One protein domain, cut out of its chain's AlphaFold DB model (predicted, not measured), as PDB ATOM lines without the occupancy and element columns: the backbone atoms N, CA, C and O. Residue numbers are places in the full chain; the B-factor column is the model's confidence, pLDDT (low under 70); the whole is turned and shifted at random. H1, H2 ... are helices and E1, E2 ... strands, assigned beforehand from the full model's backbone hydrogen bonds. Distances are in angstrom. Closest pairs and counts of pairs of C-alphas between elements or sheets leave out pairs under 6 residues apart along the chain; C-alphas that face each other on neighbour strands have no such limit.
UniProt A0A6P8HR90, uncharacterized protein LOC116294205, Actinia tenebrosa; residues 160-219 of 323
ATOM      1  N   LEU A 160       8.210   6.384  83.590       73.06
ATOM      2  CA  LEU A 160       6.777   6.227  83.759       73.06
ATOM      3  C   LEU A 160       6.399   4.780  83.436       73.06
ATOM      4  O   LEU A 160       6.780   4.245  82.397       73.06
ATOM      5  N   LEU A 161       5.658   4.128  84.323       78.69
ATOM      6  CA  LEU A 161       5.297   2.720  84.171       78.69
ATOM      7  C   LEU A 161       3.906   2.577  83.557       78.69
ATOM      8  O   LEU A 161       3.057   3.456  83.675       78.69
ATOM      9  N   CYS A 162       3.679   1.454  82.882       79.00
ATOM     10  CA  CYS A 162       2.344   1.082  82.433       79.00
ATOM     11  C   CYS A 162       1.527   0.500  83.595       79.00
ATOM     12  O   CYS A 162       1.984  -0.442  84.242       79.00
ATOM     13  N   ASP A 163       0.294   0.976  83.782       74.50
ATOM     14  CA  ASP A 163      -0.623   0.492  84.828       74.50
ATOM     15  C   ASP A 163      -1.084  -0.961  84.628       74.50
ATOM     16  O   ASP A 163      -1.618  -1.582  85.544       74.50
ATOM     17  N   ASN A 164      -0.908  -1.522  83.427       74.50
ATOM     18  CA  ASN A 164      -1.267  -2.907  83.152       74.50
ATOM     19  C   ASN A 164      -0.206  -3.855  83.749       74.50
ATOM     20  O   ASN A 164       0.904  -3.925  83.210       74.50
ATOM     21  N   PRO A 165      -0.533  -4.656  84.781       66.94
ATOM     22  CA  PRO A 165       0.439  -5.512  85.463       66.94
ATOM     23  C   PRO A 165       1.039  -6.593  84.552       66.94
ATOM     24  O   PRO A 165       2.168  -7.025  84.773       66.94
ATOM     25  N   SER A 166       0.336  -6.991  83.486       67.62
ATOM     26  CA  SER A 166       0.813  -7.970  82.500       67.62
ATOM     27  C   SER A 166       1.693  -7.361  81.394       67.62
ATOM     28  O   SER A 166       2.136  -8.068  80.481       67.62
ATOM     29  N   CYS A 167       1.935  -6.047  81.428       75.56
ATOM     30  CA  CYS A 167       2.830  -5.368  80.499       75.56
ATOM     31  C   CYS A 167       4.296  -5.557  80.905       75.56
ATOM     32  O   CYS A 167       4.647  -5.400  82.065       75.56
ATOM     33  N   ASP A 168       5.192  -5.788  79.945       72.31
ATOM     34  CA  ASP A 168       6.631  -5.883  80.241       72.31
ATOM     35  C   ASP A 168       7.213  -4.522  80.687       72.31
ATOM     36  O   ASP A 168       8.228  -4.468  81.382       72.31
ATOM     37  N   ARG A 169       6.524  -3.425  80.331       72.75
ATOM     38  CA  ARG A 169       6.833  -2.034  80.706       72.75
ATOM     39  C   ARG A 169       6.132  -1.563  81.991       72.75
ATOM     40  O   ARG A 169       6.169  -0.378  82.310       72.75
ATOM     41  N   SER A 170       5.476  -2.465  82.728       70.12
ATOM     42  CA  SER A 170       4.997  -2.189  84.095       70.12
ATOM     43  C   SER A 170       6.100  -2.371  85.143       70.12
ATOM     44  O   SER A 170       5.967  -1.928  86.281       70.12
ATOM     45  N   ARG A 171       7.215  -3.013  84.766       69.94
ATOM     46  CA  ARG A 171       8.364  -3.266  85.642       69.94
ATOM     47  C   ARG A 171       9.370  -2.113  85.578       69.94
ATOM     48  O   ARG A 171       9.659  -1.589  84.499       69.94
ATOM     49  N   LYS A 172       9.950  -1.761  86.734       61.25
ATOM     50  CA  LYS A 172      11.044  -0.777  86.837       61.25
ATOM     51  C   LYS A 172      12.210  -1.181  85.921       61.25
ATOM     52  O   LYS A 172      12.589  -2.349  85.894       61.25
ATOM     53  N   GLY A 173      12.743  -0.222  85.161       62.00
ATOM     54  CA  GLY A 173      13.810  -0.426  84.171       62.00
ATOM     55  C   GLY A 173      13.353  -0.510  82.705       62.00
ATOM     56  O   GLY A 173      14.160  -0.228  81.825       62.00
ATOM     57  N   ASN A 174      12.075  -0.818  82.437       66.56
ATOM     58  CA  ASN A 174      11.506  -0.920  81.077       66.56
ATOM     59  C   ASN A 174      10.355   0.070  80.807       66.56
ATOM     60  O   ASN A 174       9.626  -0.081  79.825       66.56
ATOM     61  N   GLY A 175      10.142   1.044  81.692       67.50
ATOM     62  CA  GLY A 175       9.116   2.069  81.515       67.50
ATOM     63  C   GLY A 175       9.439   3.083  80.411       67.50
ATOM     64  O   GLY A 175      10.383   2.937  79.637       67.50
ATOM     65  N   PHE A 176       8.614   4.117  80.325       73.81
ATOM     66  CA  PHE A 176       8.677   5.162  79.309       73.81
ATOM     67  C   PHE A 176       9.417   6.385  79.827       73.81
ATOM     68  O   PHE A 176       9.280   6.753  80.991       73.81
ATOM     69  N   TRP A 177      10.158   7.043  78.943       59.69
ATOM     70  CA  TRP A 177      10.965   8.212  79.294       59.69
ATOM     71  C   TRP A 177      10.135   9.470  79.492       59.69
ATOM     72  O   TRP A 177      10.502  10.360  80.252       59.69
ATOM     73  N   ASN A 178       9.015   9.562  78.782       71.19
ATOM     74  CA  ASN A 178       8.177  10.743  78.786       71.19
ATOM     75  C   ASN A 178       6.693  10.372  78.726       71.19
ATOM     76  O   ASN A 178       6.293   9.267  78.345       71.19
ATOM     77  N   LYS A 179       5.860  11.339  79.117       74.31
ATOM     78  CA  LYS A 179       4.404  11.181  79.162       74.31
ATOM     79  C   LYS A 179       3.812  10.918  77.775       74.31
ATOM     80  O   LYS A 179       2.832  10.190  77.687       74.31
ATOM     81  N   SER A 180       4.415  11.459  76.715       77.31
ATOM     82  CA  SER A 180       3.951  11.271  75.335       77.31
ATOM     83  C   SER A 180       4.097   9.820  74.876       77.31
ATOM     84  O   SER A 180       3.168   9.268  74.300       77.31
ATOM     85  N   GLU A 181       5.224   9.171  75.164       80.44
ATOM     86  CA  GLU A 181       5.464   7.763  74.837       80.44
ATOM     87  C   GLU A 181       4.565   6.829  75.645       80.44
ATOM     88  O   GLU A 181       4.042   5.855  75.103       80.44
ATOM     89  N   LEU A 182       4.352   7.131  76.932       81.31
ATOM     90  CA  LEU A 182       3.389   6.385  77.738       81.31
ATOM     91  C   LEU A 182       1.971   6.555  77.175       81.31
ATOM     92  O   LEU A 182       1.248   5.571  77.058       81.31
ATOM     93  N   GLN A 183       1.569   7.771  76.802       79.19
ATOM     94  CA  GLN A 183       0.255   8.029  76.211       79.19
ATOM     95  C   GLN A 183       0.084   7.334  74.861       79.19
ATOM     96  O   GLN A 183      -0.945   6.701  74.642       79.19
ATOM     97  N   ASP A 184       1.091   7.376  73.988       83.88
ATOM     98  CA  ASP A 184       1.087   6.642  72.723       83.88
ATOM     99  C   ASP A 184       0.971   5.131  72.973       83.88
ATOM    100  O   ASP A 184       0.125   4.460  72.383       83.88
ATOM    101  N   HIS A 185       1.722   4.592  73.936       84.44
ATOM    102  CA  HIS A 185       1.597   3.194  74.330       84.44
ATOM    103  C   HIS A 185       0.204   2.839  74.857       84.44
ATOM    104  O   HIS A 185      -0.365   1.840  74.423       84.44
ATOM    105  N   VAL A 186      -0.354   3.647  75.763       82.12
ATOM    106  CA  VAL A 186      -1.701   3.453  76.315       82.12
ATOM    107  C   VAL A 186      -2.759   3.566  75.214       82.12
ATOM    108  O   VAL A 186      -3.671   2.750  75.166       82.12
ATOM    109  N   SER A 187      -2.601   4.482  74.254       81.75
ATOM    110  CA  SER A 187      -3.498   4.602  73.092       81.75
ATOM    111  C   SER A 187      -3.430   3.386  72.154       81.75
ATOM    112  O   SER A 187      -4.413   2.995  71.518       81.75
ATOM    113  N   LYS A 188      -2.263   2.735  72.095       82.00
ATOM    114  CA  LYS A 188      -2.034   1.494  71.350       82.00
ATOM    115  C   LYS A 188      -2.472   0.254  72.114       82.00
ATOM    116  O   LYS A 188      -2.515  -0.823  71.514       82.00
ATOM    117  N   GLN A 189      -2.836   0.375  73.392       82.94
ATOM    118  CA  GLN A 189      -3.429  -0.739  74.111       82.94
ATOM    119  C   GLN A 189      -4.710  -1.176  73.404       82.94
ATOM    120  O   GLN A 189      -5.468  -0.390  72.829       82.94
ATOM    121  N   ARG A 190      -4.915  -2.485  73.385       77.44
ATOM    122  CA  ARG A 190      -6.085  -3.109  72.787       77.44
ATOM    123  C   ARG A 190      -6.803  -3.873  73.863       77.44
ATOM    124  O   ARG A 190      -6.177  -4.504  74.706       77.44
ATOM    125  N   LYS A 191      -8.118  -3.833  73.815       78.06
ATOM    126  CA  LYS A 191      -8.956  -4.548  74.760       78.06
ATOM    127  C   LYS A 191      -9.503  -5.798  74.091       78.06
ATOM    128  O   LYS A 191      -9.565  -5.868  72.857       78.06
ATOM    129  N   CYS A 192      -9.803  -6.810  74.886       67.75
ATOM    130  CA  CYS A 192     -10.635  -7.907  74.432       67.75
ATOM    131  C   CYS A 192     -12.087  -7.516  74.686       67.75
ATOM    132  O   CYS A 192     -12.481  -7.350  75.835       67.75
ATOM    133  N   ASP A 193     -12.868  -7.398  73.615       66.12
ATOM    134  CA  ASP A 193     -14.289  -7.020  73.674       66.12
ATOM    135  C   ASP A 193     -15.163  -8.149  74.260       66.12
ATOM    136  O   ASP A 193     -16.368  -8.008  74.432       66.12
ATOM    137  N   ILE A 194     -14.538  -9.297  74.539       60.19
ATOM    138  CA  ILE A 194     -15.167 -10.531  74.998       60.19
ATOM    139  C   ILE A 194     -14.869 -10.791  76.484       60.19
ATOM    140  O   ILE A 194     -15.749 -11.194  77.246       60.19
ATOM    141  N   CYS A 195     -13.620 -10.599  76.909       57.81
ATOM    142  CA  CYS A 195     -13.199 -10.892  78.273       57.81
ATOM    143  C   CYS A 195     -13.362  -9.675  79.186       57.81
ATOM    144  O   CYS A 195     -12.622  -8.693  79.079       57.81
ATOM    145  N   LEU A 196     -14.257  -9.802  80.163       59.38
ATOM    146  CA  LEU A 196     -14.331  -8.920  81.322       59.38
ATOM    147  C   LEU A 196     -13.528  -9.542  82.469       59.38
ATOM    148  O   LEU A 196     -13.694 -10.712  82.807       59.38
ATOM    149  N   THR A 197     -12.622  -8.767  83.060       56.50
ATOM    150  CA  THR A 197     -11.936  -9.145  84.305       56.50
ATOM    151  C   THR A 197     -12.919  -9.061  85.480       56.50
ATOM    152  O   THR A 197     -13.912  -8.339  85.394       56.50
ATOM    153  N   GLY A 198     -12.659  -9.779  86.583       43.59
ATOM    154  CA  GLY A 198     -13.578  -9.984  87.726       43.59
ATOM    155  C   GLY A 198     -14.086  -8.737  88.477       43.59
ATOM    156  O   GLY A 198     -14.760  -8.876  89.488       43.59
ATOM    157  N   LEU A 199     -13.792  -7.532  87.985       46.47
ATOM    158  CA  LEU A 199     -14.299  -6.242  88.467       46.47
ATOM    159  C   LEU A 199     -15.089  -5.473  87.384       46.47
ATOM    160  O   LEU A 199     -15.227  -4.256  87.469       46.47
ATOM    161  N   GLY A 200     -15.545  -6.148  86.321       48.06
ATOM    162  CA  GLY A 200     -16.286  -5.521  85.217       48.06
ATOM    163  C   GLY A 200     -15.430  -4.648  84.291       48.06
ATOM    164  O   GLY A 200     -15.970  -3.901  83.482       48.06
ATOM    165  N   LYS A 201     -14.095  -4.727  84.391       55.59
ATOM    166  CA  LYS A 201     -13.164  -4.003  83.512       55.59
ATOM    167  C   LYS A 201     -12.713  -4.885  82.354       55.59
ATOM    168  O   LYS A 201     -12.323  -6.033  82.562       55.59
ATOM    169  N   GLU A 202     -12.725  -4.336  81.148       62.53
ATOM    170  CA  GLU A 202     -12.262  -4.998  79.923       62.53
ATOM    171  C   GLU A 202     -10.799  -5.449  80.057       62.53
ATOM    172  O   GLU A 202      -9.952  -4.707  80.563       62.53
ATOM    173  N   MET A 203     -10.480  -6.666  79.610       65.00
ATOM    174  CA  MET A 203      -9.109  -7.176  79.660       65.00
ATOM    175  C   MET A 203      -8.230  -6.424  78.648       65.00
ATOM    176  O   MET A 203      -8.459  -6.492  77.438       65.00
ATOM    177  N   VAL A 204      -7.227  -5.694  79.145       74.94
ATOM    178  CA  VAL A 204      -6.356  -4.828  78.337       74.94
ATOM    179  C   VAL A 204      -5.036  -5.525  78.007       74.94
ATOM    180  O   VAL A 204      -4.372  -6.092  78.872       74.94
ATOM    181  N   PHE A 205      -4.608  -5.409  76.755       77.81
ATOM    182  CA  PHE A 205      -3.363  -5.941  76.216       77.81
ATOM    183  C   PHE A 205      -2.502  -4.813  75.660       77.81
ATOM    184  O   PHE A 205      -2.942  -3.998  74.854       77.81
ATOM    185  N   CYS A 206      -1.232  -4.808  76.053       78.88
ATOM    186  CA  CYS A 206      -0.262  -3.792  75.641       78.88
ATOM    187  C   CYS A 206       0.448  -4.102  74.310       78.88
ATOM    188  O   CYS A 206       1.337  -3.364  73.895       78.88
ATOM    189  N   SER A 207       0.091  -5.208  73.653       77.88
ATOM    190  CA  SER A 207       0.629  -5.622  72.354       77.88
ATOM    191  C   SER A 207      -0.435  -6.375  71.562       77.88
ATOM    192  O   SER A 207      -1.100  -7.258  72.111       77.88
ATOM    193  N   THR A 208      -0.537  -6.081  70.263       76.62
ATOM    194  CA  THR A 208      -1.414  -6.802  69.329       76.62
ATOM    195  C   THR A 208      -1.097  -8.293  69.320       76.62
ATOM    196  O   THR A 208      -2.010  -9.099  69.401       76.62
ATOM    197  N   LYS A 209       0.187  -8.678  69.372       77.12
ATOM    198  CA  LYS A 209       0.598 -10.090  69.397       77.12
ATOM    199  C   LYS A 209       0.063 -10.829  70.627       77.12
ATOM    200  O   LYS A 209      -0.430 -11.943  70.480       77.12
ATOM    201  N   LYS A 210       0.122 -10.204  71.814       74.56
ATOM    202  CA  LYS A 210      -0.418 -10.785  73.058       74.56
ATOM    203  C   LYS A 210      -1.949 -10.872  73.011       74.56
ATOM    204  O   LYS A 210      -2.498 -11.882  73.436       74.56
ATOM    205  N   LYS A 211      -2.632  -9.866  72.440       73.88
ATOM    206  CA  LYS A 211      -4.079  -9.948  72.171       73.88
ATOM    207  C   LYS A 211      -4.385 -11.093  71.205       73.88
ATOM    208  O   LYS A 211      -5.248 -11.893  71.506       73.88
ATOM    209  N   ASP A 212      -3.682 -11.212  70.087       72.19
ATOM    210  CA  ASP A 212      -3.946 -12.238  69.070       72.19
ATOM    211  C   ASP A 212      -3.635 -13.649  69.567       72.19
ATOM    212  O   ASP A 212      -4.292 -14.612  69.185       72.19
ATOM    213  N   GLU A 213      -2.614 -13.803  70.404       72.31
ATOM    214  CA  GLU A 213      -2.331 -15.051  71.111       72.31
ATOM    215  C   GLU A 213      -3.443 -15.393  72.106       72.31
ATOM    216  O   GLU A 213      -3.939 -16.518  72.093       72.31
ATOM    217  N   HIS A 214      -3.912 -14.420  72.889       69.62
ATOM    218  CA  HIS A 214      -5.097 -14.575  73.733       69.62
ATOM    219  C   HIS A 214      -6.343 -14.939  72.906       69.62
ATOM    220  O   HIS A 214      -7.011 -15.918  73.212       69.62
ATOM    221  N   MET A 215      -6.620 -14.242  71.803       66.19
ATOM    222  CA  MET A 215      -7.735 -14.559  70.911       66.19
ATOM    223  C   MET A 215      -7.582 -15.962  70.310       66.19
ATOM    224  O   MET A 215      -8.560 -16.683  70.208       66.19
ATOM    225  N   ARG A 216      -6.375 -16.404  69.948       65.50
ATOM    226  CA  ARG A 216      -6.158 -17.748  69.383       65.50
ATOM    227  C   ARG A 216      -6.244 -18.869  70.410       65.50
ATOM    228  O   ARG A 216      -6.660 -19.959  70.040       65.50
ATOM    229  N   SER A 217      -5.841 -18.623  71.650       58.62
ATOM    230  CA  SER A 217      -5.826 -19.629  72.721       58.62
ATOM    231  C   SER A 217      -7.151 -19.700  73.481       58.62
ATOM    232  O   SER A 217      -7.609 -20.790  73.810       58.62
ATOM    233  N   VAL A 218      -7.787 -18.552  73.720       57.91
ATOM    234  CA  VAL A 218      -9.015 -18.416  74.520       57.91
ATOM    235  C   VAL A 218     -10.263 -18.296  73.636       57.91
ATOM    236  O   VAL A 218     -11.320 -18.819  73.988       57.91
ATOM    237  N   HIS A 219     -10.152 -17.671  72.457       57.75
ATOM    238  CA  HIS A 219     -11.253 -17.442  71.503       57.75
ATOM    239  C   HIS A 219     -11.009 -18.135  70.147       57.75
ATOM    240  O   HIS A 219     -11.091 -17.517  69.084       57.75
TER     241      HIS A 219
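What this domain is: This is residues 160 to 219 of the 323 residues of the protein "uncharacterized protein LOC116294205" of Actinia tenebrosa (UniProt A0A6P8HR90). What does the model look like? Past a wide loop, residues 160 to 178, helix H1 leads from one end into a small hairpin of two strands, E1 and E2, and helix H2 folds back to pack on that hairpin, mostly by E1. H1 stays away from both E2 and H2. What is it made of, and how large is it? The printed part has 60 residues, with two named helices and two named strands in the order H1, E1, E2, H2; the sheet, of order E1 - E2, is antiparallel, and the class is mixed, helices and strands. It is only just compact, close to loose, with a radius of gyration of the C-alphas of 12.2 A, and the C-alphas span 35 by 24 by 19 A.

Where its parts are: What comes first? Residues 160 to 178 hold no named element. Then H1, residues 179 to 188, begins with C-alpha 179 at (4.404, 11.181, 79.162) and is 14.0 A from first to last C-alpha. Where are the strands? E1 is residues 190 to 196, 13.2 A long, with C-alpha 190 at (-6.085, -3.109, 72.787). E2 is residues 202 to 205, 9.7 A long. Where does the last element end? H2, residues 208 to 218, is 14.8 A long and ends with C-alpha 218 at (-9.015, -18.416, 74.520).

How they stand to each other: How do the strands pair? E1 and E2 form a hairpin of antiparallel neighbours, with 142 degrees between their directions. N 190 and O 205 are 2.9 A apart and N 205 and O 190 are 2.7 A apart, both within hydrogen-bond range. How near does H2 come to the strands? Its closest C-alphas to E1 are those of Thr 208 and Arg 190, 6.9 A apart, one of 4 pairs within 8 A. To E2 the closest are those of Lys 211 and Phe 205, 5.7 A apart. What of H1 and the helix backbones? H1 is apart from E2 and from H2. In H1 and H2 every O i to N i+4 pair is within hydrogen-bond range.

The domain as a whole: How far does it reach? The two C-alphas farthest apart are those of Asn 178 and His 219, 35.0 A. Are there cuts or long links? The printed part has no cut, and the links H1 to E1, E1 to E2 and E2 to H2 are tight. Where is confidence low? The mean pLDDT of the printed part is 70.0, and 26 residues are under 70, among them residues 192 to 203 and residues 214 to 219.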